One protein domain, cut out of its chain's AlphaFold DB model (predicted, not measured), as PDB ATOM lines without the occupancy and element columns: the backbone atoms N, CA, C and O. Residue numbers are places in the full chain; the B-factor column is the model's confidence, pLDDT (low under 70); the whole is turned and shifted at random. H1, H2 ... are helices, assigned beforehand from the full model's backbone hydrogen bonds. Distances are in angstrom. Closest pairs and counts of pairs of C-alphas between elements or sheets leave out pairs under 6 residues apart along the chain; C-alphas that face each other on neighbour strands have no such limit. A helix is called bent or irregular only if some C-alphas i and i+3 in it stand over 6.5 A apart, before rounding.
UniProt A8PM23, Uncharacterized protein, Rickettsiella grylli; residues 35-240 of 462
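Overview. This is residues 35 to 240 of the 462 residues of an uncharacterized protein of Rickettsiella grylli (UniProt A8PM23). Six helices run up and down in a bundle, each against the one before it, and their contacts close into a ring: each helix touches the next along the chain, and H6 comes back to H1. H4 and H5, the two longest helices, touch along only part of their length, and their connecting turn makes one end of the long axis, while the turn from H3 to H4 makes the other. The printed part has 206 residues with six named helices, H1 to H6 in order, and no named strand; the class is all helix. It is only just compact, close to loose, with a radius of gyration of the C-alphas of 19.6 A, and only just elongated, spanning 65 by 43 by 30 A.

Arrangement. H1, residues 36 to 59, and H2, residues 66 to 89, form a helical hairpin, opposite ways at a shallow tilt of 20 degrees; their closest C-alphas, those of Arg 40 and Arg 79, are 5.6 A apart. H2 forms a hairpin with H3, residues 96 to 125, at a shallow tilt of 27 degrees, closest at the C-alphas of Ala 80 and Ala 105, 5.1 A. H4, residues 129 to 166, touches H3 with residues 131 to 145 alone; the closest C-alphas are those of Met 115 and Ile 138, 6.5 A. H4 touches H5, residues 171 to 206, with its residues 150 to 164 alone, closest at the C-alphas of Ser 160 and Tyr 180, 5.0 A. H5 touches H6, residues 212 to 239, with its residues 193 to 204 alone, closest at the C-alphas of Leu 200 and Val 223, 6.3 A. H6 and H1 touch, opposite ways at a shallow tilt of 9 degrees, closest at the C-alphas of Ile 52 and Gly 224, 5.6 A. H1 and H5 are only just apart, closest at 8.5 A. Every O i to N i+4 pair is within hydrogen-bond range in H2, H3, H4 and H6; H1 has 19 of 20 and H5 28 of 32.

Along the chain. H1 begins at C-alpha 36, (45.376, 16.646, -15.952), and is 35.2 A long from first to last C-alpha. H2 is 34.1 A long, H3 42.9 A and H4 55.5 A. H5 is 52.2 A long and irregular, with C-alphas 172 and 175 7.1 A apart. H6 is 41.0 A long and ends at C-alpha 239, (35.759, 7.045, -11.643).

Size, cuts and confidence. The two C-alphas farthest apart, those of Tyr 125 and Asp 170, are 67.1 A apart. The printed part has no cut and no long link. The mean pLDDT of the printed part is 78.8; residues 89 to 98 and 206 to 213 are among those under 70.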
ATOM      1  N   THR A  35      43.541  17.368 -11.431       75.00
ATOM      2  CA  THR A  35      44.535  16.565 -12.157       75.00
ATOM      3  C   THR A  35      44.353  16.703 -13.681       75.00
ATOM      4  O   THR A  35      43.233  16.846 -14.178       75.00
ATOM      5  N   ILE A  36      45.435  16.619 -14.471       75.50
ATOM      6  CA  ILE A  36      45.376  16.646 -15.952       75.50
ATOM      7  C   ILE A  36      44.306  15.694 -16.540       75.50
ATOM      8  O   ILE A  36      43.587  16.096 -17.466       75.50
ATOM      9  N   PRO A  37      44.137  14.452 -16.042       74.88
ATOM     10  CA  PRO A  37      43.060  13.563 -16.472       74.88
ATOM     11  C   PRO A  37      41.652  14.155 -16.316       74.88
ATOM     12  O   PRO A  37      40.826  13.968 -17.213       74.88
ATOM     13  N   LEU A  38      41.392  14.896 -15.235       79.00
ATOM     14  CA  LEU A  38      40.102  15.533 -14.971       79.00
ATOM     15  C   LEU A  38      39.827  16.671 -15.964       79.00
ATOM     16  O   LEU A  38      38.767  16.693 -16.589       79.00
ATOM     17  N   PHE A  39      40.803  17.542 -16.241       81.12
ATOM     18  CA  PHE A  39      40.661  18.560 -17.294       81.12
ATOM     19  C   PHE A  39      40.395  17.941 -18.670       81.12
ATOM     20  O   PHE A  39      39.546  18.406 -19.433       81.12
ATOM     21  N   ARG A  40      41.083  16.844 -19.002       80.94
ATOM     22  CA  ARG A  40      40.861  16.129 -20.268       80.94
ATOM     23  C   ARG A  40      39.459  15.526 -20.362       80.94
ATOM     24  O   ARG A  40      38.953  15.406 -21.484       80.94
ATOM     25  N   LEU A  41      38.864  15.131 -19.233       82.88
ATOM     26  CA  LEU A  41      37.476  14.681 -19.146       82.88
ATOM     27  C   LEU A  41      36.513  15.854 -19.338       82.88
ATOM     28  O   LEU A  41      35.664  15.778 -20.220       82.88
ATOM     29  N   ILE A  42      36.689  16.961 -18.612       84.12
ATOM     30  CA  ILE A  42      35.846  18.160 -18.744       84.12
ATOM     31  C   ILE A  42      35.835  18.651 -20.200       84.12
ATOM     32  O   ILE A  42      34.773  18.811 -20.798       84.12
ATOM     33  N   LEU A  43      37.007  18.770 -20.835       85.50
ATOM     34  CA  LEU A  43      37.116  19.170 -22.244       85.50
ATOM     35  C   LEU A  43      36.450  18.176 -23.208       85.50
ATOM     36  O   LEU A  43      35.957  18.575 -24.262       85.50
ATOM     37  N   LEU A  44      36.439  16.871 -22.892       83.88
ATOM     38  CA  LEU A  44      35.661  15.895 -23.661       83.88
ATOM     39  C   LEU A  44      34.166  16.183 -23.517       83.88
ATOM     40  O   LEU A  44      33.490  16.245 -24.539       83.88
ATOM     41  N   VAL A  45      33.674  16.342 -22.288       85.94
ATOM     42  CA  VAL A  45      32.250  16.554 -21.998       85.94
ATOM     43  C   VAL A  45      31.749  17.814 -22.696       85.94
ATOM     44  O   VAL A  45      30.828  17.724 -23.506       85.94
ATOM     45  N   VAL A  46      32.426  18.949 -22.502       86.62
ATOM     46  CA  VAL A  46      32.080  20.224 -23.154       86.62
ATOM     47  C   VAL A  46      32.066  20.064 -24.673       86.62
ATOM     48  O   VAL A  46      31.092  20.421 -25.332       86.62
ATOM     49  N   LYS A  47      33.097  19.435 -25.253       85.50
ATOM     50  CA  LYS A  47      33.140  19.185 -26.699       85.50
ATOM     51  C   LYS A  47      31.936  18.363 -27.173       85.50
ATOM     52  O   LYS A  47      31.405  18.629 -28.252       85.50
ATOM     53  N   ARG A  48      31.549  17.321 -26.433       84.00
ATOM     54  CA  ARG A  48      30.426  16.449 -26.803       84.00
ATOM     55  C   ARG A  48      29.101  17.196 -26.734       84.00
ATOM     56  O   ARG A  48      28.343  17.089 -27.688       84.00
ATOM     57  N   ILE A  49      28.894  18.024 -25.714       83.88
ATOM     58  CA  ILE A  49      27.725  18.906 -25.604       83.88
ATOM     59  C   ILE A  49      27.656  19.862 -26.801       83.88
ATOM     60  O   ILE A  49      26.653  19.885 -27.505       83.88
ATOM     61  N   VAL A  50      28.747  20.567 -27.122       83.69
ATOM     62  CA  VAL A  50      28.778  21.475 -28.286       83.69
ATOM     63  C   VAL A  50      28.572  20.714 -29.602       83.69
ATOM     64  O   VAL A  50      27.959  21.229 -30.531       83.69
ATOM     65  N   SER A  51      29.037  19.464 -29.694       81.25
ATOM     66  CA  SER A  51      28.778  18.612 -30.864       81.25
ATOM     67  C   SER A  51      27.298  18.235 -30.984       81.25
ATOM     68  O   SER A  51      26.787  18.216 -32.097       81.25
ATOM     69  N   ILE A  52      26.612  17.967 -29.869       81.75
ATOM     70  CA  ILE A  52      25.161  17.727 -29.844       81.75
ATOM     71  C   ILE A  52      24.423  18.988 -30.295       81.75
ATOM     72  O   ILE A  52      23.625  18.912 -31.224       81.75
ATOM     73  N   VAL A  53      24.756  20.153 -29.724       81.94
ATOM     74  CA  VAL A  53      24.175  21.448 -30.121       81.94
ATOM     75  C   VAL A  53      24.392  21.711 -31.611       81.94
ATOM     76  O   VAL A  53      23.450  22.051 -32.314       81.94
ATOM     77  N   LYS A  54      25.604  21.475 -32.128       79.00
ATOM     78  CA  LYS A  54      25.907  21.586 -33.563       79.00
ATOM     79  C   LYS A  54      25.030  20.668 -34.417       79.00
ATOM     80  O   LYS A  54      24.566  21.084 -35.474       79.00
ATOM     81  N   THR A  55      24.838  19.421 -33.995       75.56
ATOM     82  CA  THR A  55      23.988  18.468 -34.717       75.56
ATOM     83  C   THR A  55      22.520  18.908 -34.692       75.56
ATOM     84  O   THR A  55      21.855  18.793 -35.715       75.56
ATOM     85  N   ILE A  56      22.035  19.466 -33.576       77.88
ATOM     86  CA  ILE A  56      20.683  20.034 -33.463       77.88
ATOM     87  C   ILE A  56      20.535  21.286 -34.333       77.88
ATOM     88  O   ILE A  56      19.554  21.400 -35.045       77.88
ATOM     89  N   LEU A  57      21.497  22.209 -34.356       77.88
ATOM     90  CA  LEU A  57      21.425  23.393 -35.228       77.88
ATOM     91  C   LEU A  57      21.294  23.005 -36.705       77.88
ATOM     92  O   LEU A  57      20.498  23.595 -37.433       77.88
ATOM     93  N   LYS A  58      21.984  21.934 -37.111       71.88
ATOM     94  CA  LYS A  58      21.884  21.391 -38.467       71.88
ATOM     95  C   LYS A  58      20.461  20.938 -38.830       71.88
ATOM     96  O   LYS A  58      20.115  20.965 -40.006       71.88
ATOM     97  N   TYR A  59      19.638  20.560 -37.845       68.94
ATOM     98  CA  TYR A  59      18.206  20.298 -38.044       68.94
ATOM     99  C   TYR A  59      17.466  21.529 -38.560       68.94
ATOM    100  O   TYR A  59      16.707  21.447 -39.518       68.94
ATOM    101  N   PHE A  60      17.745  22.681 -37.959       72.81
ATOM    102  CA  PHE A  60      17.134  23.958 -38.311       72.81
ATOM    103  C   PHE A  60      17.780  24.613 -39.538       72.81
ATOM    104  O   PHE A  60      17.585  25.803 -39.761       72.81
ATOM    105  N   LEU A  61      18.575  23.860 -40.315       66.25
ATOM    106  CA  LEU A  61      19.375  24.369 -41.437       66.25
ATOM    107  C   LEU A  61      20.360  25.475 -41.024       66.25
ATOM    108  O   LEU A  61      20.854  26.222 -41.864       66.25
ATOM    109  N   MET A  62      20.669  25.566 -39.730       68.81
ATOM    110  CA  MET A  62      21.622  26.522 -39.193       68.81
ATOM    111  C   MET A  62      22.974  25.839 -39.047       68.81
ATOM    112  O   MET A  62      23.115  24.810 -38.378       68.81
ATOM    113  N   ASP A  63      24.002  26.426 -39.649       66.31
ATOM    114  CA  ASP A  63      25.362  26.039 -39.323       66.31
ATOM    115  C   ASP A  63      25.744  26.582 -37.948       66.31
ATOM    116  O   ASP A  63      25.322  27.661 -37.526       66.31
ATOM    117  N   LEU A  64      26.579  25.822 -37.232       71.06
ATOM    118  CA  LEU A  64      27.195  26.342 -36.018       71.06
ATOM    119  C   LEU A  64      27.968  27.612 -36.404       71.06
ATOM    120  O   LEU A  64      28.833  27.524 -37.284       71.06
ATOM    121  N   PRO A  65      27.694  28.761 -35.760       74.69
ATOM    122  CA  PRO A  65      28.329  30.013 -36.129       74.69
ATOM    123  C   PRO A  65      29.847  29.868 -36.016       74.69
ATOM    124  O   PRO A  65      30.356  29.085 -35.204       74.69
ATOM    125  N   VAL A  66      30.585  30.618 -36.835       68.31
ATOM    126  CA  VAL A  66      32.048  30.495 -36.925       68.31
ATOM    127  C   VAL A  66      32.746  30.577 -35.552       68.31
ATOM    128  O   VAL A  66      33.607  29.731 -35.299       68.31
ATOM    129  N   PRO A  67      32.334  31.448 -34.604       74.25
ATOM    130  CA  PRO A  67      32.845  31.422 -33.230       74.25
ATOM    131  C   PRO A  67      32.666  30.074 -32.509       74.25
ATOM    132  O   PRO A  67      33.569  29.616 -31.814       74.25
ATOM    133  N   GLY A  68      31.540  29.386 -32.712       72.69
ATOM    134  CA  GLY A  68      31.303  28.048 -32.163       72.69
ATOM    135  C   GLY A  68      32.188  26.973 -32.806       72.69
ATOM    136  O   GLY A  68      32.641  26.050 -32.126       72.69
ATOM    137  N   LEU A  69      32.490  27.095 -34.105       73.94
ATOM    138  CA  LEU A  69      33.458  26.224 -34.782       73.94
ATOM    139  C   LEU A  69      34.877  26.454 -34.252       73.94
ATOM    140  O   LEU A  69      35.573  25.485 -33.942       73.94
ATOM    141  N   ILE A  70      35.281  27.715 -34.091       77.75
ATOM    142  CA  ILE A  70      36.550  28.106 -33.466       77.75
ATOM    143  C   ILE A  70      36.648  27.509 -32.063       77.75
ATOM    144  O   ILE A  70      37.623  26.824 -31.756       77.75
ATOM    145  N   PHE A  71      35.605  27.670 -31.247       78.94
ATOM    146  CA  PHE A  71      35.547  27.117 -29.897       78.94
ATOM    147  C   PHE A  71      35.736  25.592 -29.884       78.94
ATOM    148  O   PHE A  71      36.539  25.070 -29.109       78.94
ATOM    149  N   LEU A  72      35.087  24.856 -30.795       80.88
ATOM    150  CA  LEU A  72      35.301  23.411 -30.935       80.88
ATOM    151  C   LEU A  72      36.763  23.063 -31.242       80.88
ATOM    152  O   LEU A  72      37.309  22.137 -30.635       80.88
ATOM    153  N   TYR A  73      37.407  23.769 -32.171       81.50
ATOM    154  CA  TYR A  73      38.806  23.501 -32.519       81.50
ATOM    155  C   TYR A  73      39.772  23.876 -31.395       81.50
ATOM    156  O   TYR A  73      40.722  23.133 -31.142       81.50
ATOM    157  N   ILE A  74      39.471  24.932 -30.643       83.75
ATOM    158  CA  ILE A  74      40.181  25.294 -29.416       83.75
ATOM    159  C   ILE A  74      40.087  24.157 -28.384       83.75
ATOM    160  O   ILE A  74      41.111  23.714 -27.865       83.75
ATOM    161  N   LEU A  75      38.901  23.578 -28.149       83.88
ATOM    162  CA  LEU A  75      38.752  22.417 -27.252       83.88
ATOM    163  C   LEU A  75      39.559  21.197 -27.730       83.88
ATOM    164  O   LEU A  75      40.119  20.440 -26.928       83.88
ATOM    165  N   HIS A  76      39.619  20.976 -29.047       81.56
ATOM    166  CA  HIS A  76      40.439  19.921 -29.646       81.56
ATOM    167  C   HIS A  76      41.933  20.128 -29.391       81.56
ATOM    168  O   HIS A  76      42.608  19.154 -29.030       81.56
ATOM    169  N   LEU A  77      42.401  21.364 -29.571       85.69
ATOM    170  CA  LEU A  77      43.771  21.796 -29.348       85.69
ATOM    171  C   LEU A  77      44.150  21.636 -27.876       85.69
ATOM    172  O   LEU A  77      45.053  20.857 -27.578       85.69
ATOM    173  N   PHE A  78      43.407  22.259 -26.957       83.88
ATOM    174  CA  PHE A  78      43.691  22.203 -25.520       83.88
ATOM    175  C   PHE A  78      43.753  20.769 -25.001       83.88
ATOM    176  O   PHE A  78      44.695  20.388 -24.313       83.88
ATOM    177  N   ARG A  79      42.801  19.911 -25.383       82.12
ATOM    178  CA  ARG A  79      42.805  18.519 -24.915       82.12
ATOM    179  C   ARG A  79      43.985  17.707 -25.461       82.12
ATOM    180  O   ARG A  79      44.479  16.803 -24.780       82.12
ATOM    181  N   ALA A  80      44.391  17.962 -26.706       84.00
ATOM    182  CA  ALA A  80      45.563  17.318 -27.293       84.00
ATOM    183  C   ALA A  80      46.848  17.827 -26.626       84.00
ATOM    184  O   ALA A  80      47.679  17.016 -26.226       84.00
ATOM    185  N   PHE A  81      46.941  19.137 -26.401       82.56
ATOM    186  CA  PHE A  81      48.052  19.789 -25.723       82.56
ATOM    187  C   PHE A  81      48.230  19.300 -24.282       82.56
ATOM    188  O   PHE A  81      49.334  18.948 -23.896       82.56
ATOM    189  N   LEU A  82      47.144  19.117 -23.522       81.25
ATOM    190  CA  LEU A  82      47.215  18.490 -22.196       81.25
ATOM    191  C   LEU A  82      47.808  17.076 -22.238       81.25
ATOM    192  O   LEU A  82      48.453  16.664 -21.289       81.25
ATOM    193  N   THR A  83      47.614  16.327 -23.330       79.50
ATOM    194  CA  THR A  83      48.234  14.996 -23.493       79.50
ATOM    195  C   THR A  83      49.735  15.104 -23.798       79.50
ATOM    196  O   THR A  83      50.490  14.199 -23.463       79.50
ATOM    197  N   VAL A  84      50.171  16.201 -24.424       81.69
ATOM    198  CA  VAL A  84      51.593  16.519 -24.618       81.69
ATOM    199  C   VAL A  84      52.232  16.932 -23.291       81.69
ATOM    200  O   VAL A  84      53.297  16.424 -22.956       81.69
ATOM    201  N   LEU A  85      51.566  17.783 -22.505       77.44
ATOM    202  CA  LEU A  85      52.038  18.168 -21.172       77.44
ATOM    203  C   LEU A  85      52.145  16.963 -20.233       77.44
ATOM    204  O   LEU A  85      53.181  16.794 -19.603       77.44
ATOM    205  N   ASP A  86      51.130  16.094 -20.206       75.75
ATOM    206  CA  ASP A  86      51.125  14.827 -19.455       75.75
ATOM    207  C   ASP A  86      52.361  13.972 -19.786       75.75
ATOM    208  O   ASP A  86      53.016  13.425 -18.904       75.75
ATOM    209  N   PHE A  87      52.744  13.921 -21.068       74.31
ATOM    210  CA  PHE A  87      53.929  13.185 -21.503       74.31
ATOM    211  C   PHE A  87      55.232  13.762 -20.935       74.31
ATOM    212  O   PHE A  87      56.105  12.980 -20.579       74.31
ATOM    213  N   PHE A  88      55.377  15.085 -20.827       73.19
ATOM    214  CA  PHE A  88      56.599  15.710 -20.300       73.19
ATOM    215  C   PHE A  88      56.616  15.862 -18.774       73.19
ATOM    216  O   PHE A  88      57.697  15.913 -18.196       73.19
ATOM    217  N   GLN A  89      55.452  15.941 -18.125       67.38
ATOM    218  CA  GLN A  89      55.349  16.027 -16.664       67.38
ATOM    219  C   GLN A  89      55.566  14.685 -15.975       67.38
ATOM    220  O   GLN A  89      56.079  14.641 -14.858       67.38
ATOM    221  N   ASP A  90      55.153  13.591 -16.611       63.25
ATOM    222  CA  ASP A  90      55.343  12.277 -16.027       63.25
ATOM    223  C   ASP A  90      56.837  11.901 -16.060       63.25
ATOM    224  O   ASP A  90      57.443  11.734 -17.122       63.25
ATOM    225  N   ASN A  91      57.418  11.799 -14.864       53.91
ATOM    226  CA  ASN A  91      58.828  11.499 -14.622       53.91
ATOM    227  C   ASN A  91      59.180  10.018 -14.843       53.91
ATOM    228  O   ASN A  91      60.363   9.659 -14.768       53.91
ATOM    229  N   GLU A  92      58.183   9.161 -15.089       56.94
ATOM    230  CA  GLU A  92      58.377   7.752 -15.408       56.94
ATOM    231  C   GLU A  92      58.895   7.534 -16.837       56.94
ATOM    232  O   GLU A  92      58.982   8.438 -17.674       56.94
ATOM    233  N   ASN A  93      59.293   6.295 -17.126       57.22
ATOM    234  CA  ASN A  93      59.776   5.968 -18.456       57.22
ATOM    235  C   ASN A  93      58.691   5.912 -19.492       57.22
ATOM    236  O   ASN A  93      57.729   5.158 -19.367       57.22
ATOM    237  N   LYS A  94      59.014   6.528 -20.622       62.25
ATOM    238  CA  LYS A  94      58.182   6.485 -21.805       62.25
ATOM    239  C   LYS A  94      58.382   5.179 -22.543       62.25
ATOM    240  O   LYS A  94      59.436   4.914 -23.117       62.25
ATOM    241  N   ASN A  95      57.355   4.338 -22.519       62.41
ATOM    242  CA  ASN A  95      57.298   3.157 -23.373       62.41
ATOM    243  C   ASN A  95      56.855   3.536 -24.800       62.41
ATOM    244  O   ASN A  95      56.404   4.650 -25.077       62.41
ATOM    245  N   LEU A  96      56.914   2.566 -25.718       64.25
ATOM    246  CA  LEU A  96      56.457   2.755 -27.099       64.25
ATOM    247  C   LEU A  96      54.989   3.220 -27.182       64.25
ATOM    248  O   LEU A  96      54.623   3.980 -28.078       64.25
ATOM    249  N   VAL A  97      54.139   2.792 -26.243       69.62
ATOM    250  CA  VAL A  97      52.722   3.175 -26.186       69.62
ATOM    251  C   VAL A  97      52.561   4.661 -25.849       69.62
ATOM    252  O   VAL A  97      51.719   5.335 -26.439       69.62
ATOM    253  N   GLU A  98      53.357   5.187 -24.928       68.25
ATOM    254  CA  GLU A  98      53.367   6.587 -24.510       68.25
ATOM    255  C   GLU A  98      53.977   7.481 -25.577       68.25
ATOM    256  O   GLU A  98      53.372   8.495 -25.916       68.25
ATOM    257  N   ILE A  99      55.077   7.055 -26.204       74.56
ATOM    258  CA  ILE A  99      55.656   7.742 -27.369       74.56
ATOM    259  C   ILE A  99      54.616   7.833 -28.490       74.56
ATOM    260  O   ILE A  99      54.390   8.891 -29.069       74.56
ATOM    261  N   LYS A 100      53.901   6.743 -28.764       78.50
ATOM    262  CA  LYS A 100      52.833   6.721 -29.764       78.50
ATOM    263  C   LYS A 100      51.662   7.640 -29.404       78.50
ATOM    264  O   LYS A 100      51.141   8.331 -30.280       78.50
ATOM    265  N   LYS A 101      51.233   7.663 -28.135       80.75
ATOM    266  CA  LYS A 101      50.205   8.601 -27.644       80.75
ATOM    267  C   LYS A 101      50.660  10.048 -27.825       80.75
ATOM    268  O   LYS A 101      49.855  10.859 -28.281       80.75
ATOM    269  N   PHE A 102      51.920  10.340 -27.515       82.62
ATOM    270  CA  PHE A 102      52.548  11.642 -27.709       82.62
ATOM    271  C   PHE A 102      52.567  12.044 -29.186       82.62
ATOM    272  O   PHE A 102      52.007  13.080 -29.525       82.62
ATOM    273  N   LEU A 103      53.068  11.195 -30.087       84.44
ATOM    274  CA  LEU A 103      53.079  11.472 -31.529       84.44
ATOM    275  C   LEU A 103      51.664  11.710 -32.080       84.44
ATOM    276  O   LEU A 103      51.433  12.663 -32.822       84.44
ATOM    277  N   CYS A 104      50.683  10.903 -31.660       85.31
ATOM    278  CA  CYS A 104      49.278  11.111 -32.015       85.31
ATOM    279  C   CYS A 104      48.721  12.435 -31.465       85.31
ATOM    280  O   CYS A 104      47.857  13.046 -32.097       85.31
ATOM    281  N   ALA A 105      49.162  12.863 -30.279       85.94
ATOM    282  CA  ALA A 105      48.769  14.135 -29.688       85.94
ATOM    283  C   ALA A 105      49.408  15.314 -30.434       85.94
ATOM    284  O   ALA A 105      48.680  16.233 -30.794       85.94
ATOM    285  N   CYS A 106      50.702  15.251 -30.760       87.38
ATOM    286  CA  CYS A 106      51.407  16.252 -31.565       87.38
ATOM    287  C   CYS A 106      50.789  16.399 -32.956       87.38
ATOM    288  O   CYS A 106      50.474  17.511 -33.374       87.38
ATOM    289  N   PHE A 107      50.512  15.282 -33.637       88.25
ATOM    290  CA  PHE A 107      49.807  15.308 -34.918       88.25
ATOM    291  C   PHE A 107      48.429  15.967 -34.784       88.25
ATOM    292  O   PHE A 107      48.042  16.787 -35.612       88.25
ATOM    293  N   LYS A 108      47.697  15.669 -33.702       87.12
ATOM    294  CA  LYS A 108      46.393  16.282 -33.438       87.12
ATOM    295  C   LYS A 108      46.485  17.783 -33.130       87.12
ATOM    296  O   LYS A 108      45.596  18.527 -33.546       87.12
ATOM    297  N   VAL A 109      47.511  18.226 -32.404       88.75
ATOM    298  CA  VAL A 109      47.800  19.651 -32.170       88.75
ATOM    299  C   VAL A 109      48.044  20.336 -33.511       88.75
ATOM    300  O   VAL A 109      47.336  21.284 -33.830       88.75
ATOM    301  N   PHE A 110      48.934  19.783 -34.337       90.31
ATOM    302  CA  PHE A 110      49.265  20.313 -35.660       90.31
ATOM    303  C   PHE A 110      48.029  20.499 -36.555       90.31
ATOM    304  O   PHE A 110      47.762  21.614 -37.000       90.31
ATOM    305  N   ILE A 111      47.210  19.457 -36.751       89.44
ATOM    306  CA  ILE A 111      45.992  19.570 -37.578       89.44
ATOM    307  C   ILE A 111      44.954  20.534 -36.976       89.44
ATOM    308  O   ILE A 111      44.182  21.140 -37.718       89.44
ATOM    309  N   SER A 112      44.921  20.689 -35.645       87.88
ATOM    310  CA  SER A 112      44.014  21.633 -34.977       87.88
ATOM    311  C   SER A 112      44.474  23.075 -35.176       87.88
ATOM    312  O   SER A 112      43.633  23.924 -35.451       87.88
ATOM    313  N   CYS A 113      45.782  23.340 -35.116       88.62
ATOM    314  CA  CYS A 113      46.353  24.644 -35.446       88.62
ATOM    315  C   CYS A 113      46.110  24.998 -36.914       88.62
ATOM    316  O   CYS A 113      45.612  26.083 -37.185       88.62
ATOM    317  N   LEU A 114      46.363  24.072 -37.849       88.94
ATOM    318  CA  LEU A 114      46.082  24.298 -39.271       88.94
ATOM    319  C   LEU A 114      44.616  24.675 -39.513       88.94
ATOM    320  O   LEU A 114      44.332  25.630 -40.228       88.94
ATOM    321  N   MET A 115      43.684  23.948 -38.893       87.19
ATOM    322  CA  MET A 115      42.258  24.237 -39.028       87.19
ATOM    323  C   MET A 115      41.866  25.567 -38.382       87.19
ATOM    324  O   MET A 115      41.054  26.293 -38.941       87.19
ATOM    325  N   LEU A 116      42.434  25.897 -37.220       86.31
ATOM    326  CA  LEU A 116      42.162  27.156 -36.538       86.31
ATOM    327  C   LEU A 116      42.670  28.347 -37.358       86.31
ATOM    328  O   LEU A 116      41.898  29.265 -37.618       86.31
ATOM    329  N   SER A 117      43.920  28.295 -37.828       86.00
ATOM    330  CA  SER A 117      44.497  29.319 -38.705       86.00
ATOM    331  C   SER A 117      43.684  29.480 -39.984       86.00
ATOM    332  O   SER A 117      43.412  30.600 -40.404       86.00
ATOM    333  N   PHE A 118      43.235  28.369 -40.571       84.81
ATOM    334  CA  PHE A 118      42.382  28.391 -41.752       84.81
ATOM    335  C   PHE A 118      41.023  29.061 -41.481       84.81
ATOM    336  O   PHE A 118      40.605  29.926 -42.244       84.81
ATOM    337  N   VAL A 119      40.343  28.719 -40.381       81.44
ATOM    338  CA  VAL A 119      39.053  29.330 -40.016       81.44
ATOM    339  C   VAL A 119      39.201  30.823 -39.689       81.44
ATOM    340  O   VAL A 119      38.334  31.608 -40.060       81.44
ATOM    341  N   ILE A 120      40.298  31.235 -39.043       81.69
ATOM    342  CA  ILE A 120      40.599  32.655 -38.788       81.69
ATOM    343  C   ILE A 120      40.856  33.396 -40.106       81.69
ATOM    344  O   ILE A 120      40.308  34.472 -40.316       81.69
ATOM    345  N   ALA A 121      41.629  32.809 -41.022       80.31
ATOM    346  CA  ALA A 121      41.859  33.395 -42.340       80.31
ATOM    347  C   ALA A 121      40.549  33.544 -43.133       80.31
ATOM    348  O   ALA A 121      40.329  34.585 -43.746       80.31
ATOM    349  N   LEU A 122      39.647  32.557 -43.061       77.12
ATOM    350  CA  LEU A 122      38.313  32.656 -43.661       77.12
ATOM    351  C   LEU A 122      37.475  33.796 -43.067       77.12
ATOM    352  O   LEU A 122      36.729  34.434 -43.804       77.12
ATOM    353  N   LEU A 123      37.578  34.053 -41.758       76.38
ATOM    354  CA  LEU A 123      36.876  35.170 -41.117       76.38
ATOM    355  C   LEU A 123      37.381  36.532 -41.594       76.38
ATOM    356  O   LEU A 123      36.580  37.444 -41.758       76.38
ATOM    357  N   ILE A 124      38.694  36.670 -41.781       79.81
ATOM    358  CA  ILE A 124      39.323  37.949 -42.131       79.81
ATOM    359  C   ILE A 124      39.173  38.247 -43.628       79.81
ATOM    360  O   ILE A 124      38.893  39.380 -44.002       79.81
ATOM    361  N   TYR A 125      39.361  37.239 -44.483       77.50
ATOM    362  CA  TYR A 125      39.510  37.430 -45.931       77.50
ATOM    363  C   TYR A 125      38.339  36.886 -46.764       77.50
ATOM    364  O   TYR A 125      38.333  37.045 -47.984       77.50
ATOM    365  N   GLY A 126      37.343  36.253 -46.139       68.75
ATOM    366  CA  GLY A 126      36.231  35.617 -46.845       68.75
ATOM    367  C   GLY A 126      36.611  34.293 -47.523       68.75
ATOM    368  O   GLY A 126      37.734  33.794 -47.420       68.75
ATOM    369  N   ILE A 127      35.640  33.670 -48.197       65.56
ATOM    370  CA  ILE A 127      35.791  32.323 -48.766       65.56
ATOM    371  C   ILE A 127      36.226  32.398 -50.238       65.56
ATOM    372  O   ILE A 127      35.412  32.637 -51.123       65.56
ATOM    373  N   SER A 128      37.502  32.115 -50.509       67.88
ATOM    374  CA  SER A 128      38.001  31.828 -51.866       67.88
ATOM    375  C   SER A 128      37.743  30.356 -52.253       67.88
ATOM    376  O   SER A 128      37.797  29.485 -51.377       67.88
ATOM    377  N   PRO A 129      37.530  30.018 -53.544       60.31
ATOM    378  CA  PRO A 129      37.455  28.631 -54.026       60.31
ATOM    379  C   PRO A 129      38.670  27.773 -53.637       60.31
ATOM    380  O   PRO A 129      38.526  26.596 -53.308       60.31
ATOM    381  N   VAL A 130      39.864  28.377 -53.588       63.56
ATOM    382  CA  VAL A 130      41.090  27.717 -53.102       63.56
ATOM    383  C   VAL A 130      40.959  27.361 -51.617       63.56
ATOM    384  O   VAL A 130      41.375  26.284 -51.192       63.56
ATOM    385  N   GLY A 131      40.283  28.210 -50.838       72.31
ATOM    386  CA  GLY A 131      39.971  27.955 -49.435       72.31
ATOM    387  C   GLY A 131      39.081  26.725 -49.236       72.31
ATOM    388  O   GLY A 131      39.330  25.932 -48.329       72.31
ATOM    389  N   TRP A 132      38.102  26.483 -50.113       69.94
ATOM    390  CA  TRP A 132      37.269  25.272 -50.046       69.94
ATOM    391  C   TRP A 132      38.079  23.986 -50.222       69.94
ATOM    392  O   TRP A 132      37.895  23.036 -49.454       69.94
ATOM    393  N   ALA A 133      39.005  23.955 -51.183       76.44
ATOM    394  CA  ALA A 133      39.884  22.807 -51.385       76.44
ATOM    395  C   ALA A 133      40.766  22.567 -50.147       76.44
ATOM    396  O   ALA A 133      40.795  21.458 -49.607       76.44
ATOM    397  N   THR A 134      41.408  23.617 -49.621       79.75
ATOM    398  CA  THR A 134      42.224  23.546 -48.398       79.75
ATOM    399  C   THR A 134      41.421  23.029 -47.199       79.75
ATOM    400  O   THR A 134      41.883  22.142 -46.480       79.75
ATOM    401  N   TYR A 135      40.188  23.501 -47.012       80.75
ATOM    402  CA  TYR A 135      39.293  23.029 -45.954       80.75
ATOM    403  C   TYR A 135      39.004  21.525 -46.046       80.75
ATOM    404  O   TYR A 135      39.016  20.815 -45.031       80.75
ATOM    405  N   ILE A 136      38.755  21.026 -47.261       79.81
ATOM    406  CA  ILE A 136      38.510  19.605 -47.524       79.81
ATOM    407  C   ILE A 136      39.755  18.780 -47.176       79.81
ATOM    408  O   ILE A 136      39.631  17.784 -46.459       79.81
ATOM    409  N   TYR A 137      40.952  19.217 -47.577       83.69
ATOM    410  CA  TYR A 137      42.201  18.524 -47.235       83.69
ATOM    411  C   TYR A 137      42.445  18.464 -45.722       83.69
ATOM    412  O   TYR A 137      42.728  17.391 -45.184       83.69
ATOM    413  N   ILE A 138      42.254  19.571 -44.994       83.94
ATOM    414  CA  ILE A 138      42.417  19.578 -43.529       83.94
ATOM    415  C   ILE A 138      41.369  18.660 -42.864       83.94
ATOM    416  O   ILE A 138      41.682  17.922 -41.925       83.94
ATOM    417  N   LYS A 139      40.127  18.622 -43.371       81.56
ATOM    418  CA  LYS A 139      39.104  17.659 -42.919       81.56
ATOM    419  C   LYS A 139      39.521  16.207 -43.146       81.56
ATOM    420  O   LYS A 139      39.275  15.372 -42.271       81.56
ATOM    421  N   ILE A 140      40.138  15.896 -44.286       83.38
ATOM    422  CA  ILE A 140      40.655  14.556 -44.579       83.38
ATOM    423  C   ILE A 140      41.715  14.164 -43.543       83.38
ATOM    424  O   ILE A 140      41.631  13.065 -43.002       83.38
ATOM    425  N   LEU A 141      42.623  15.066 -43.152       85.25
ATOM    426  CA  LEU A 141      43.615  14.787 -42.100       85.25
ATOM    427  C   LEU A 141      42.971  14.433 -40.746       85.25
ATOM    428  O   LEU A 141      43.399  13.487 -40.078       85.25
ATOM    429  N   PHE A 142      41.891  15.121 -40.353       82.88
ATOM    430  CA  PHE A 142      41.115  14.758 -39.155       82.88
ATOM    431  C   PHE A 142      40.456  13.375 -39.262       82.88
ATOM    432  O   PHE A 142      40.368  12.650 -38.260       82.88
ATOM    433  N   ARG A 143      39.993  12.994 -40.459       83.06
ATOM    434  CA  ARG A 143      39.442  11.657 -40.720       83.06
ATOM    435  C   ARG A 143      40.532  10.595 -40.649       83.06
ATOM    436  O   ARG A 143      40.343   9.620 -39.930       83.06
ATOM    437  N   VAL A 144      41.684  10.822 -41.282       85.25
ATOM    438  CA  VAL A 144      42.856   9.933 -41.216       85.25
ATOM    439  C   VAL A 144      43.256   9.693 -39.762       85.25
ATOM    440  O   VAL A 144      43.296   8.543 -39.338       85.25
ATOM    441  N   TYR A 145      43.414  10.748 -38.953       86.38
ATOM    442  CA  TYR A 145      43.683  10.610 -37.514       86.38
ATOM    443  C   TYR A 145      42.660   9.707 -36.802       86.38
ATOM    444  O   TYR A 145      43.017   8.833 -36.003       86.38
ATOM    445  N   THR A 146      41.373   9.924 -37.079       84.69
ATOM    446  CA  THR A 146      40.276   9.187 -36.443       84.69
ATOM    447  C   THR A 146      40.293   7.713 -36.851       84.69
ATOM    448  O   THR A 146      40.225   6.843 -35.979       84.69
ATOM    449  N   TYR A 147      40.458   7.421 -38.142       84.94
ATOM    450  CA  TYR A 147      40.539   6.055 -38.655       84.94
ATOM    451  C   TYR A 147      41.789   5.328 -38.169       84.94
ATOM    452  O   TYR A 147      41.673   4.193 -37.713       84.94
ATOM    453  N   SER A 148      42.957   5.978 -38.143       85.06
ATOM    454  CA  SER A 148      44.168   5.392 -37.560       85.06
ATOM    455  C   SER A 148      43.935   4.985 -36.103       85.06
ATOM    456  O   SER A 148      44.318   3.890 -35.697       85.06
ATOM    457  N   LYS A 149      43.241   5.812 -35.307       84.06
ATOM    458  CA  LYS A 149      42.907   5.472 -33.914       84.06
ATOM    459  C   LYS A 149      41.992   4.250 -33.800       84.06
ATOM    460  O   LYS A 149      42.222   3.412 -32.925       84.06
ATOM    461  N   LEU A 150      40.984   4.142 -34.664       86.25
ATOM    462  CA  LEU A 150      40.086   2.984 -34.704       86.25
ATOM    463  C   LEU A 150      40.827   1.712 -35.131       86.25
ATOM    464  O   LEU A 150      40.712   0.697 -34.448       86.25
ATOM    465  N   MET A 151      41.652   1.785 -36.178       87.00
ATOM    466  CA  MET A 151      42.445   0.652 -36.668       87.00
ATOM    467  C   MET A 151      43.410   0.123 -35.611       87.00
ATOM    468  O   MET A 151      43.508  -1.081 -35.403       87.00
ATOM    469  N   MET A 152      44.060   1.012 -34.859       85.12
ATOM    470  CA  MET A 152      44.912   0.601 -33.743       85.12
ATOM    471  C   MET A 152      44.120  -0.120 -32.649       85.12
ATOM    472  O   MET A 152      44.601  -1.104 -32.100       85.12
ATOM    473  N   SER A 153      42.902   0.341 -32.351       85.50
ATOM    474  CA  SER A 153      42.027  -0.316 -31.377       85.50
ATOM    475  C   SER A 153      41.544  -1.687 -31.864       85.50
ATOM    476  O   SER A 153      41.475  -2.611 -31.059       85.50
ATOM    477  N   LEU A 154      41.246  -1.836 -33.160       89.81
ATOM    478  CA  LEU A 154      40.899  -3.121 -33.781       89.81
ATOM    479  C   LEU A 154      42.071  -4.100 -33.732       89.81
ATOM    480  O   LEU A 154      41.895  -5.244 -33.324       89.81
ATOM    481  N   PHE A 155      43.276  -3.639 -34.069       87.38
ATOM    482  CA  PHE A 155      44.481  -4.457 -33.982       87.38
ATOM    483  C   PHE A 155      44.741  -4.927 -32.545       87.38
ATOM    484  O   PHE A 155      44.949  -6.114 -32.314       87.38
ATOM    485  N   THR A 156      44.672  -4.026 -31.555       85.38
ATOM    486  CA  THR A 156      44.853  -4.403 -30.143       85.38
ATOM    487  C   THR A 156      43.776  -5.375 -29.664       85.38
ATOM    488  O   THR A 156      44.087  -6.292 -28.901       85.38
ATOM    489  N   LEU A 157      42.532  -5.217 -30.124       88.38
ATOM    490  CA  LEU A 157      41.448  -6.152 -29.838       88.38
ATOM    491  C   LEU A 157      41.750  -7.548 -30.402       88.38
ATOM    492  O   LEU A 157      41.744  -8.519 -29.649       88.38
ATOM    493  N   GLY A 158      42.054  -7.636 -31.702       87.94
ATOM    494  CA  GLY A 158      42.357  -8.898 -32.382       87.94
ATOM    495  C   GLY A 158      43.580  -9.598 -31.789       87.94
ATOM    496  O   GLY A 158      43.537 -10.797 -31.519       87.94
ATOM    497  N   TRP A 159      44.631  -8.835 -31.483       85.69
ATOM    498  CA  TRP A 159      45.824  -9.350 -30.813       85.69
ATOM    499  C   TRP A 159      45.517  -9.895 -29.415       85.69
ATOM    500  O   TRP A 159      45.956 -10.991 -29.071       85.69
ATOM    501  N   SER A 160      44.729  -9.166 -28.618       84.88
ATOM    502  CA  SER A 160      44.346  -9.610 -27.272       84.88
ATOM    503  C   SER A 160      43.492 -10.878 -27.324       84.88
ATOM    504  O   SER A 160      43.722 -11.797 -26.544       84.88
ATOM    505  N   TYR A 161      42.555 -10.968 -28.273       89.56
ATOM    506  CA  TYR A 161      41.744 -12.169 -28.489       89.56
ATOM    507  C   TYR A 161      42.601 -13.380 -28.878       89.56
ATOM    508  O   TYR A 161      42.492 -14.441 -28.259       89.56
ATOM    509  N   TYR A 162      43.498 -13.206 -29.854       88.88
ATOM    510  CA  TYR A 162      44.445 -14.239 -30.270       88.88
ATOM    511  C   TYR A 162      45.277 -14.738 -29.083       88.88
ATOM    512  O   TYR A 162      45.367 -15.941 -28.838       88.88
ATOM    513  N   LYS A 163      45.820 -13.816 -28.282       83.81
ATOM    514  CA  LYS A 163      46.619 -14.157 -27.104       83.81
ATOM    515  C   LYS A 163      45.823 -14.918 -26.050       83.81
ATOM    516  O   LYS A 163      46.315 -15.932 -25.579       83.81
ATOM    517  N   ILE A 164      44.590 -14.516 -25.735       84.94
ATOM    518  CA  ILE A 164      43.734 -15.252 -24.781       84.94
ATOM    519  C   ILE A 164      43.501 -16.699 -25.233       84.94
ATOM    520  O   ILE A 164      43.471 -17.597 -24.396       84.94
ATOM    521  N   LYS A 165      43.330 -16.929 -26.541       86.50
ATOM    522  CA  LYS A 165      43.037 -18.259 -27.089       86.50
ATOM    523  C   LYS A 165      44.264 -19.175 -27.140       86.50
ATOM    524  O   LYS A 165      44.115 -20.380 -26.969       86.50
ATOM    525  N   HIS A 166      45.447 -18.614 -27.388       82.81
ATOM    526  CA  HIS A 166      46.663 -19.382 -27.674       82.81
ATOM    527  C   HIS A 166      47.719 -19.358 -26.555       82.81
ATOM    528  O   HIS A 166      48.734 -20.038 -26.689       82.81
ATOM    529  N   TYR A 167      47.529 -18.598 -25.469       76.00
ATOM    530  CA  TYR A 167      48.470 -18.612 -24.342       76.00
ATOM    531  C   TYR A 167      48.270 -19.816 -23.407       76.00
ATOM    532  O   TYR A 167      47.126 -20.188 -23.128       76.00
ATOM    533  N   PRO A 168      49.366 -20.377 -22.859       72.81
ATOM    534  CA  PRO A 168      49.307 -21.373 -21.793       72.81
ATOM    535  C   PRO A 168      48.483 -20.892 -20.583       72.81
ATOM    536  O   PRO A 168      48.426 -19.693 -20.293       72.81
ATOM    537  N   LYS A 169      47.796 -21.828 -19.908       72.69
ATOM    538  CA  LYS A 169      46.907 -21.593 -18.745       72.69
ATOM    539  C   LYS A 169      47.582 -21.903 -17.400       72.69
ATOM    540  O   LYS A 169      46.953 -22.430 -16.491       72.69
ATOM    541  N   ASP A 170      48.863 -21.624 -17.279       68.38
ATOM    542  CA  ASP A 170      49.641 -21.806 -16.056       68.38
ATOM    543  C   ASP A 170      49.633 -20.541 -15.173       68.38
ATOM    544  O   ASP A 170      49.196 -19.454 -15.575       68.38
ATOM    545  N   ALA A 171      50.109 -20.677 -13.933       62.41
ATOM    546  CA  ALA A 171      50.113 -19.598 -12.944       62.41
ATOM    547  C   ALA A 171      50.938 -18.376 -13.400       62.41
ATOM    548  O   ALA A 171      50.523 -17.236 -13.173       62.41
ATOM    549  N   GLU A 172      52.046 -18.589 -14.126       61.81
ATOM    550  CA  GLU A 172      52.878 -17.501 -14.660       61.81
ATOM    551  C   GLU A 172      52.155 -16.693 -15.749       61.81
ATOM    552  O   GLU A 172      52.459 -15.516 -15.941       61.81
ATOM    553  N   HIS A 173      51.145 -17.275 -16.402       69.75
ATOM    554  CA  HIS A 173      50.413 -16.648 -17.501       69.75
ATOM    555  C   HIS A 173      48.972 -16.258 -17.137       69.75
ATOM    556  O   HIS A 173      48.328 -15.527 -17.889       69.75
ATOM    557  N   THR A 174      48.467 -16.650 -15.966       70.25
ATOM    558  CA  THR A 174      47.094 -16.343 -15.516       70.25
ATOM    559  C   THR A 174      46.836 -14.834 -15.433       70.25
ATOM    560  O   THR A 174      45.834 -14.328 -15.942       70.25
ATOM    561  N   TRP A 175      47.776 -14.080 -14.869       67.75
ATOM    562  CA  TRP A 175      47.678 -12.621 -14.793       67.75
ATOM    563  C   TRP A 175      47.882 -11.949 -16.168       67.75
ATOM    564  O   TRP A 175      47.258 -10.929 -16.461       67.75
ATOM    565  N   LEU A 176      48.686 -12.547 -17.062       69.81
ATOM    566  CA  LEU A 176      48.827 -12.100 -18.457       69.81
ATOM    567  C   LEU A 176      47.497 -12.240 -19.200       69.81
ATOM    568  O   LEU A 176      47.056 -11.315 -19.878       69.81
ATOM    569  N   GLN A 177      46.816 -13.372 -19.020       75.38
ATOM    570  CA  GLN A 177      45.480 -13.589 -19.562       75.38
ATOM    571  C   GLN A 177      44.469 -12.592 -18.989       75.38
ATOM    572  O   GLN A 177      43.650 -12.070 -19.747       75.38
ATOM    573  N   ALA A 178      44.537 -12.276 -17.693       75.19
ATOM    574  CA  ALA A 178      43.700 -11.238 -17.093       75.19
ATOM    575  C   ALA A 178      43.929  -9.869 -17.762       75.19
ATOM    576  O   ALA A 178      42.965  -9.186 -18.110       75.19
ATOM    577  N   ASN A 179      45.182  -9.513 -18.060       74.50
ATOM    578  CA  ASN A 179      45.520  -8.280 -18.777       74.50
ATOM    579  C   ASN A 179      45.011  -8.270 -20.218       74.50
ATOM    580  O   ASN A 179      44.464  -7.265 -20.678       74.50
ATOM    581  N   TYR A 180      45.132  -9.389 -20.931       79.75
ATOM    582  CA  TYR A 180      44.563  -9.505 -22.267       79.75
ATOM    583  C   TYR A 180      43.037  -9.412 -22.257       79.75
ATOM    584  O   TYR A 180      42.471  -8.744 -23.120       79.75
ATOM    585  N   ARG A 181      42.362 -10.005 -21.265       83.06
ATOM    586  CA  ARG A 181      40.906  -9.878 -21.084       83.06
ATOM    587  C   ARG A 181      40.501  -8.437 -20.778       83.06
ATOM    588  O   ARG A 181      39.560  -7.934 -21.387       83.06
ATOM    589  N   ALA A 182      41.245  -7.751 -19.913       79.12
ATOM    590  CA  ALA A 182      41.027  -6.340 -19.606       79.12
ATOM    591  C   ALA A 182      41.186  -5.454 -20.857       79.12
ATOM    592  O   ALA A 182      40.338  -4.603 -21.139       79.12
ATOM    593  N   ASN A 183      42.227  -5.692 -21.664       80.50
ATOM    594  CA  ASN A 183      42.413  -5.010 -22.946       80.50
ATOM    595  C   ASN A 183      41.283  -5.311 -23.928       80.50
ATOM    596  O   ASN A 183      40.768  -4.386 -24.558       80.50
ATOM    597  N   LEU A 184      40.882  -6.578 -24.048       84.94
ATOM    598  CA  LEU A 184      39.776  -6.994 -24.900       84.94
ATOM    599  C   LEU A 184      38.509  -6.211 -24.534       84.94
ATOM    600  O   LEU A 184      37.946  -5.521 -25.380       84.94
ATOM    601  N   GLN A 185      38.122  -6.218 -23.255       85.94
ATOM    602  CA  GLN A 185      36.951  -5.497 -22.756       85.94
ATOM    603  C   GLN A 185      37.046  -3.989 -23.029       85.94
ATOM    604  O   GLN A 185      36.120  -3.378 -23.572       85.94
ATOM    605  N   LYS A 186      38.192  -3.376 -22.718       83.19
ATOM    606  CA  LYS A 186      38.438  -1.950 -22.962       83.19
ATOM    607  C   LYS A 186      38.279  -1.585 -24.438       83.19
ATOM    608  O   LYS A 186      37.620  -0.596 -24.760       83.19
ATOM    609  N   HIS A 187      38.878  -2.358 -25.338       85.94
ATOM    610  CA  HIS A 187      38.851  -2.064 -26.767       85.94
ATOM    611  C   HIS A 187      37.492  -2.386 -27.408       85.94
ATOM    612  O   HIS A 187      37.080  -1.640 -28.295       85.94
ATOM    613  N   ILE A 188      36.734  -3.368 -26.895       88.38
ATOM    614  CA  ILE A 188      35.309  -3.559 -27.234       88.38
ATOM    615  C   ILE A 188      34.516  -2.299 -26.886       88.38
ATOM    616  O   ILE A 188      33.755  -1.792 -27.710       88.38
ATOM    617  N   HIS A 189      34.702  -1.737 -25.690       83.12
ATOM    618  CA  HIS A 189      33.993  -0.520 -25.294       83.12
ATOM    619  C   HIS A 189      34.366   0.694 -26.153       83.12
ATOM    620  O   HIS A 189      33.481   1.463 -26.529       83.12
ATOM    621  N   ILE A 190      35.645   0.845 -26.511       84.12
ATOM    622  CA  ILE A 190      36.104   1.928 -27.395       84.12
ATOM    623  C   ILE A 190      35.486   1.787 -28.790       84.12
ATOM    624  O   ILE A 190      35.030   2.780 -29.354       84.12
ATOM    625  N   LEU A 191      35.466   0.577 -29.350       88.19
ATOM    626  CA  LEU A 191      34.979   0.332 -30.709       88.19
ATOM    627  C   LEU A 191      33.451   0.362 -30.800       88.19
ATOM    628  O   LEU A 191      32.927   0.983 -31.720       88.19
ATOM    629  N   SER A 192      32.746  -0.218 -29.821       86.19
ATOM    630  CA  SER A 192      31.272  -0.230 -29.767       86.19
ATOM    631  C   SER A 192      30.655   1.168 -29.744       86.19
ATOM    632  O   SER A 192      29.533   1.335 -30.199       86.19
ATOM    633  N   ILE A 193      31.378   2.182 -29.256       85.50
ATOM    634  CA  ILE A 193      30.955   3.589 -29.333       85.50
ATOM    635  C   ILE A 193      31.610   4.301 -30.519       85.50
ATOM    636  O   ILE A 193      30.954   5.033 -31.259       85.50
ATOM    637  N   GLY A 194      32.916   4.110 -30.707       84.88
ATOM    638  CA  GLY A 194      33.698   4.854 -31.689       84.88
ATOM    639  C   GLY A 194      33.262   4.603 -33.130       84.88
ATOM    640  O   GLY A 194      33.228   5.554 -33.915       84.88
ATOM    641  N   ILE A 195      32.904   3.361 -33.474       88.00
ATOM    642  CA  ILE A 195      32.447   2.998 -34.821       88.00
ATOM    643  C   ILE A 195      31.094   3.664 -35.125       88.00
ATOM    644  O   ILE A 195      31.055   4.434 -36.089       88.00
ATOM    645  N   PRO A 196      30.030   3.501 -34.304       88.19
ATOM    646  CA  PRO A 196      28.763   4.198 -34.531       88.19
ATOM    647  C   PRO A 196      28.904   5.716 -34.618       88.19
ATOM    648  O   PRO A 196      28.388   6.305 -35.560       88.19
ATOM    649  N   ILE A 197      29.660   6.362 -33.715       84.62
ATOM    650  CA  ILE A 197      29.892   7.819 -33.791       84.62
ATOM    651  C   ILE A 197      30.498   8.203 -35.142       84.62
ATOM    652  O   ILE A 197      30.071   9.176 -35.759       84.62
ATOM    653  N   THR A 198      31.512   7.464 -35.592       84.75
ATOM    654  CA  THR A 198      32.233   7.788 -36.828       84.75
ATOM    655  C   THR A 198      31.345   7.589 -38.050       84.75
ATOM    656  O   THR A 198      31.317   8.460 -38.918       84.75
ATOM    657  N   ILE A 199      30.586   6.491 -38.102       84.81
ATOM    658  CA  ILE A 199      29.644   6.212 -39.190       84.81
ATOM    659  C   ILE A 199      28.539   7.269 -39.205       84.81
ATOM    660  O   ILE A 199      28.368   7.943 -40.215       84.81
ATOM    661  N   LEU A 200      27.849   7.489 -38.084       82.75
ATOM    662  CA  LEU A 200      26.713   8.406 -38.010       82.75
ATOM    663  C   LEU A 200      27.109   9.854 -38.316       82.75
ATOM    664  O   LEU A 200      26.426  10.520 -39.085       82.75
ATOM    665  N   LEU A 201      28.239  10.341 -37.788       77.88
ATOM    666  CA  LEU A 201      28.728  11.685 -38.118       77.88
ATOM    667  C   LEU A 201      29.150  11.804 -39.589       77.88
ATOM    668  O   LEU A 201      28.993  12.873 -40.181       77.88
ATOM    669  N   THR A 202      29.670  10.729 -40.187       77.38
ATOM    670  CA  THR A 202      29.988  10.704 -41.622       77.38
ATOM    671  C   THR A 202      28.710  10.729 -42.453       77.38
ATOM    672  O   THR A 202      28.609  11.543 -43.366       77.38
ATOM    673  N   LEU A 203      27.704   9.931 -42.091       76.25
ATOM    674  CA  LEU A 203      26.402   9.906 -42.757       76.25
ATOM    675  C   LEU A 203      25.690  11.259 -42.653       76.25
ATOM    676  O   LEU A 203      25.272  11.794 -43.670       76.25
ATOM    677  N   VAL A 204      25.650  11.885 -41.471       73.81
ATOM    678  CA  VAL A 204      25.107  13.247 -41.301       73.81
ATOM    679  C   VAL A 204      25.885  14.269 -42.137       73.81
ATOM    680  O   VAL A 204      25.315  15.255 -42.605       73.81
ATOM    681  N   SER A 205      27.190  14.070 -42.338       70.06
ATOM    682  CA  SER A 205      28.014  14.951 -43.169       70.06
ATOM    683  C   SER A 205      27.808  14.758 -44.674       70.06
ATOM    684  O   SER A 205      28.062  15.714 -45.396       70.06
ATOM    685  N   VAL A 206      27.432  13.561 -45.136       69.00
ATOM    686  CA  VAL A 206      27.349  13.202 -46.567       69.00
ATOM    687  C   VAL A 206      25.904  13.199 -47.071       69.00
ATOM    688  O   VAL A 206      25.625  13.761 -48.120       69.00
ATOM    689  N   PHE A 207      24.982  12.625 -46.301       64.88
ATOM    690  CA  PHE A 207      23.590  12.360 -46.683       64.88
ATOM    691  C   PHE A 207      22.576  13.234 -45.936       64.88
ATOM    692  O   PHE A 207      21.378  12.976 -45.997       64.88
ATOM    693  N   GLY A 208      23.036  14.258 -45.206       60.12
ATOM    694  CA  GLY A 208      22.179  15.059 -44.325       60.12
ATOM    695  C   GLY A 208      20.901  15.567 -45.004       60.12
ATOM    696  O   GLY A 208      19.841  15.521 -44.401       60.12
ATOM    697  N   PHE A 209      20.967  15.959 -46.276       56.06
ATOM    698  CA  PHE A 209      19.810  16.500 -46.996       56.06
ATOM    699  C   PHE A 209      19.005  15.461 -47.790       56.06
ATOM    700  O   PHE A 209      17.888  15.750 -48.201       56.06
ATOM    701  N   SER A 210      19.528  14.247 -47.992       62.25
ATOM    702  CA  SER A 210      18.910  13.241 -48.870       62.25
ATOM    703  C   SER A 210      17.964  12.270 -48.151       62.25
ATOM    704  O   SER A 210      17.376  11.414 -48.799       62.25
ATOM    705  N   LEU A 211      17.832  12.365 -46.823       59.81
ATOM    706  CA  LEU A 211      17.050  11.430 -45.993       59.81
ATOM    707  C   LEU A 211      15.629  11.924 -45.651       59.81
ATOM    708  O   LEU A 211      14.897  11.232 -44.944       59.81
ATOM    709  N   GLY A 212      15.234  13.111 -46.127       66.69
ATOM    710  CA  GLY A 212      13.975  13.759 -45.742       66.69
ATOM    711  C   GLY A 212      13.948  14.218 -44.274       66.69
ATOM    712  O   GLY A 212      14.851  13.921 -43.489       66.69
ATOM    713  N   GLY A 213      12.908  14.965 -43.886       69.81
ATOM    714  CA  GLY A 213      12.800  15.557 -42.541       69.81
ATOM    715  C   GLY A 213      12.777  14.518 -41.413       69.81
ATOM    716  O   GLY A 213      13.517  14.642 -40.440       69.81
ATOM    717  N   SER A 214      11.997  13.445 -41.566       74.69
ATOM    718  CA  SER A 214      11.893  12.362 -40.574       74.69
ATOM    719  C   SER A 214      13.181  11.537 -40.452       74.69
ATOM    720  O   SER A 214      13.609  11.228 -39.337       74.69
ATOM    721  N   GLY A 215      13.846  11.232 -41.572       74.00
ATOM    722  CA  GLY A 215      15.123  10.511 -41.580       74.00
ATOM    723  C   GLY A 215      16.260  11.317 -40.951       74.00
ATOM    724  O   GLY A 215      17.074  10.774 -40.201       74.00
ATOM    725  N   LEU A 216      16.283  12.633 -41.173       72.31
ATOM    726  CA  LEU A 216      17.242  13.528 -40.533       72.31
ATOM    727  C   LEU A 216      16.997  13.646 -39.012       72.31
ATOM    728  O   LEU A 216      17.963  13.569 -38.252       72.31
ATOM    729  N   ILE A 217      15.744  13.729 -38.541       76.25
ATOM    730  CA  ILE A 217      15.416  13.712 -37.096       76.25
ATOM    731  C   ILE A 217      15.906  12.422 -36.436       76.25
ATOM    732  O   ILE A 217      16.569  12.470 -35.397       76.25
ATOM    733  N   ALA A 218      15.619  11.268 -37.043       80.12
ATOM    734  CA  ALA A 218      16.053   9.975 -36.520       80.12
ATOM    735  C   ALA A 218      17.587   9.899 -36.410       80.12
ATOM    736  O   ALA A 218      18.122   9.484 -35.379       80.12
ATOM    737  N   MET A 219      18.307  10.377 -37.431       79.50
ATOM    738  CA  MET A 219      19.772  10.411 -37.440       79.50
ATOM    739  C   MET A 219      20.357  11.355 -36.384       79.50
ATOM    740  O   MET A 219      21.339  11.007 -35.726       79.50
ATOM    741  N   ILE A 220      19.766  12.535 -36.194       77.19
ATOM    742  CA  ILE A 220      20.198  13.514 -35.187       77.19
ATOM    743  C   ILE A 220      19.990  12.965 -33.775       77.19
ATOM    744  O   ILE A 220      20.923  13.004 -32.967       77.19
ATOM    745  N   SER A 221      18.817  12.391 -33.504       81.19
ATOM    746  CA  SER A 221      18.504  11.739 -32.230       81.19
ATOM    747  C   SER A 221      19.472  10.593 -31.934       81.19
ATOM    748  O   SER A 221      20.011  10.502 -30.830       81.19
ATOM    749  N   LEU A 222      19.778   9.767 -32.939       85.31
ATOM    750  CA  LEU A 222      20.718   8.657 -32.802       85.31
ATOM    751  C   LEU A 222      22.153   9.143 -32.536       85.31
ATOM    752  O   LEU A 222      22.831   8.614 -31.655       85.31
ATOM    753  N   VAL A 223      22.618  10.189 -33.231       84.44
ATOM    754  CA  VAL A 223      23.921  10.823 -32.949       84.44
ATOM    755  C   VAL A 223      23.962  11.384 -31.529       84.44
ATOM    756  O   VAL A 223      24.940  11.153 -30.816       84.44
ATOM    757  N   GLY A 224      22.916  12.100 -31.108       82.62
ATOM    758  CA  GLY A 224      22.811  12.670 -29.765       82.62
ATOM    759  C   GLY A 224      22.896  11.602 -28.678       82.62
ATOM    760  O   GLY A 224      23.724  11.712 -27.772       82.62
ATOM    761  N   LEU A 225      22.123  10.524 -28.827       86.50
ATOM    762  CA  LEU A 225      22.113   9.386 -27.909       86.50
ATOM    763  C   LEU A 225      23.500   8.738 -27.786       86.50
ATOM    764  O   LEU A 225      23.998   8.531 -26.680       86.50
ATOM    765  N   VAL A 226      24.173   8.464 -28.907       86.06
ATOM    766  CA  VAL A 226      25.501   7.832 -28.878       86.06
ATOM    767  C   VAL A 226      26.561   8.764 -28.267       86.06
ATOM    768  O   VAL A 226      27.434   8.300 -27.529       86.06
ATOM    769  N   LEU A 227      26.493  10.079 -28.513       84.38
ATOM    770  CA  LEU A 227      27.393  11.055 -27.878       84.38
ATOM    771  C   LEU A 227      27.156  11.160 -26.366       84.38
ATOM    772  O   LEU A 227      28.122  11.302 -25.615       84.38
ATOM    773  N   PHE A 228      25.905  11.052 -25.916       82.81
ATOM    774  CA  PHE A 228      25.567  11.003 -24.494       82.81
ATOM    775  C   PHE A 228      26.111   9.732 -23.826       82.81
ATOM    776  O   PHE A 228      26.737   9.804 -22.767       82.81
ATOM    777  N   ILE A 229      25.982   8.573 -24.484       86.00
ATOM    778  CA  ILE A 229      26.583   7.313 -24.020       86.00
ATOM    779  C   ILE A 229      28.117   7.437 -23.912       86.00
ATOM    780  O   ILE A 229      28.700   6.942 -22.947       86.00
ATOM    781  N   ASP A 230      28.783   8.118 -24.855       83.81
ATOM    782  CA  ASP A 230      30.234   8.388 -24.789       83.81
ATOM    783  C   ASP A 230      30.611   9.235 -23.563       83.81
ATOM    784  O   ASP A 230      31.600   8.937 -22.895       83.81
ATOM    785  N   ILE A 231      29.805  10.253 -23.229       83.75
ATOM    786  CA  ILE A 231      29.985  11.066 -22.015       83.75
ATOM    787  C   ILE A 231      29.856  10.192 -20.764       83.75
ATOM    788  O   ILE A 231      30.778  10.157 -19.947       83.75
ATOM    789  N   ALA A 232      28.752   9.449 -20.638       84.62
ATOM    790  CA  ALA A 232      28.486   8.605 -19.478       84.62
ATOM    791  C   ALA A 232      29.600   7.567 -19.261       84.62
ATOM    792  O   ALA A 232      30.099   7.408 -18.146       84.62
ATOM    793  N   LYS A 233      30.069   6.910 -20.334       81.81
ATOM    794  CA  LYS A 233      31.182   5.953 -20.231       81.81
ATOM    795  C   LYS A 233      32.507   6.622 -19.890       81.81
ATOM    796  O   LYS A 233      33.276   6.056 -19.120       81.81
ATOM    797  N   ALA A 234      32.802   7.799 -20.442       80.44
ATOM    798  CA  ALA A 234      34.036   8.507 -20.117       80.44
ATOM    799  C   ALA A 234      34.101   8.896 -18.633       80.44
ATOM    800  O   ALA A 234      35.160   8.756 -18.024       80.44
ATOM    801  N   ILE A 235      32.973   9.316 -18.051       80.62
ATOM    802  CA  ILE A 235      32.849   9.581 -16.612       80.62
ATOM    803  C   ILE A 235      33.009   8.276 -15.822       80.62
ATOM    804  O   ILE A 235      33.845   8.207 -14.923       80.62
ATOM    805  N   TYR A 236      32.286   7.216 -16.201       82.44
ATOM    806  CA  TYR A 236      32.369   5.913 -15.535       82.44
ATOM    807  C   TYR A 236      33.806   5.376 -15.479       82.44
ATOM    808  O   TYR A 236      34.273   4.996 -14.412       82.44
ATOM    809  N   PHE A 237      34.534   5.385 -16.599       74.38
ATOM    810  CA  PHE A 237      35.917   4.895 -16.649       74.38
ATOM    811  C   PHE A 237      36.931   5.825 -15.979       74.38
ATOM    812  O   PHE A 237      38.024   5.371 -15.647       74.38
ATOM    813  N   HIS A 238      36.605   7.105 -15.797       77.12
ATOM    814  CA  HIS A 238      37.425   8.001 -14.987       77.12
ATOM    815  C   HIS A 238      37.282   7.682 -13.494       77.12
ATOM    816  O   HIS A 238      38.286   7.622 -12.794       77.12
ATOM    817  N   LEU A 239      36.054   7.412 -13.034       78.25
ATOM    818  CA  LEU A 239      35.759   7.045 -11.643       78.25
ATOM    819  C   LEU A 239      36.174   5.605 -11.305       78.25
ATOM    820  O   LEU A 239      36.611   5.326 -10.194       78.25
ATOM    821  N   LYS A 240      36.033   4.685 -12.263       75.56
ATOM    822  CA  LYS A 240      36.385   3.266 -12.142       75.56
ATOM    823  C   LYS A 240      37.401   2.892 -13.224       75.56
ATOM    824  O   LYS A 240      37.032   2.265 -14.226       75.56
TER     825      LYS A 240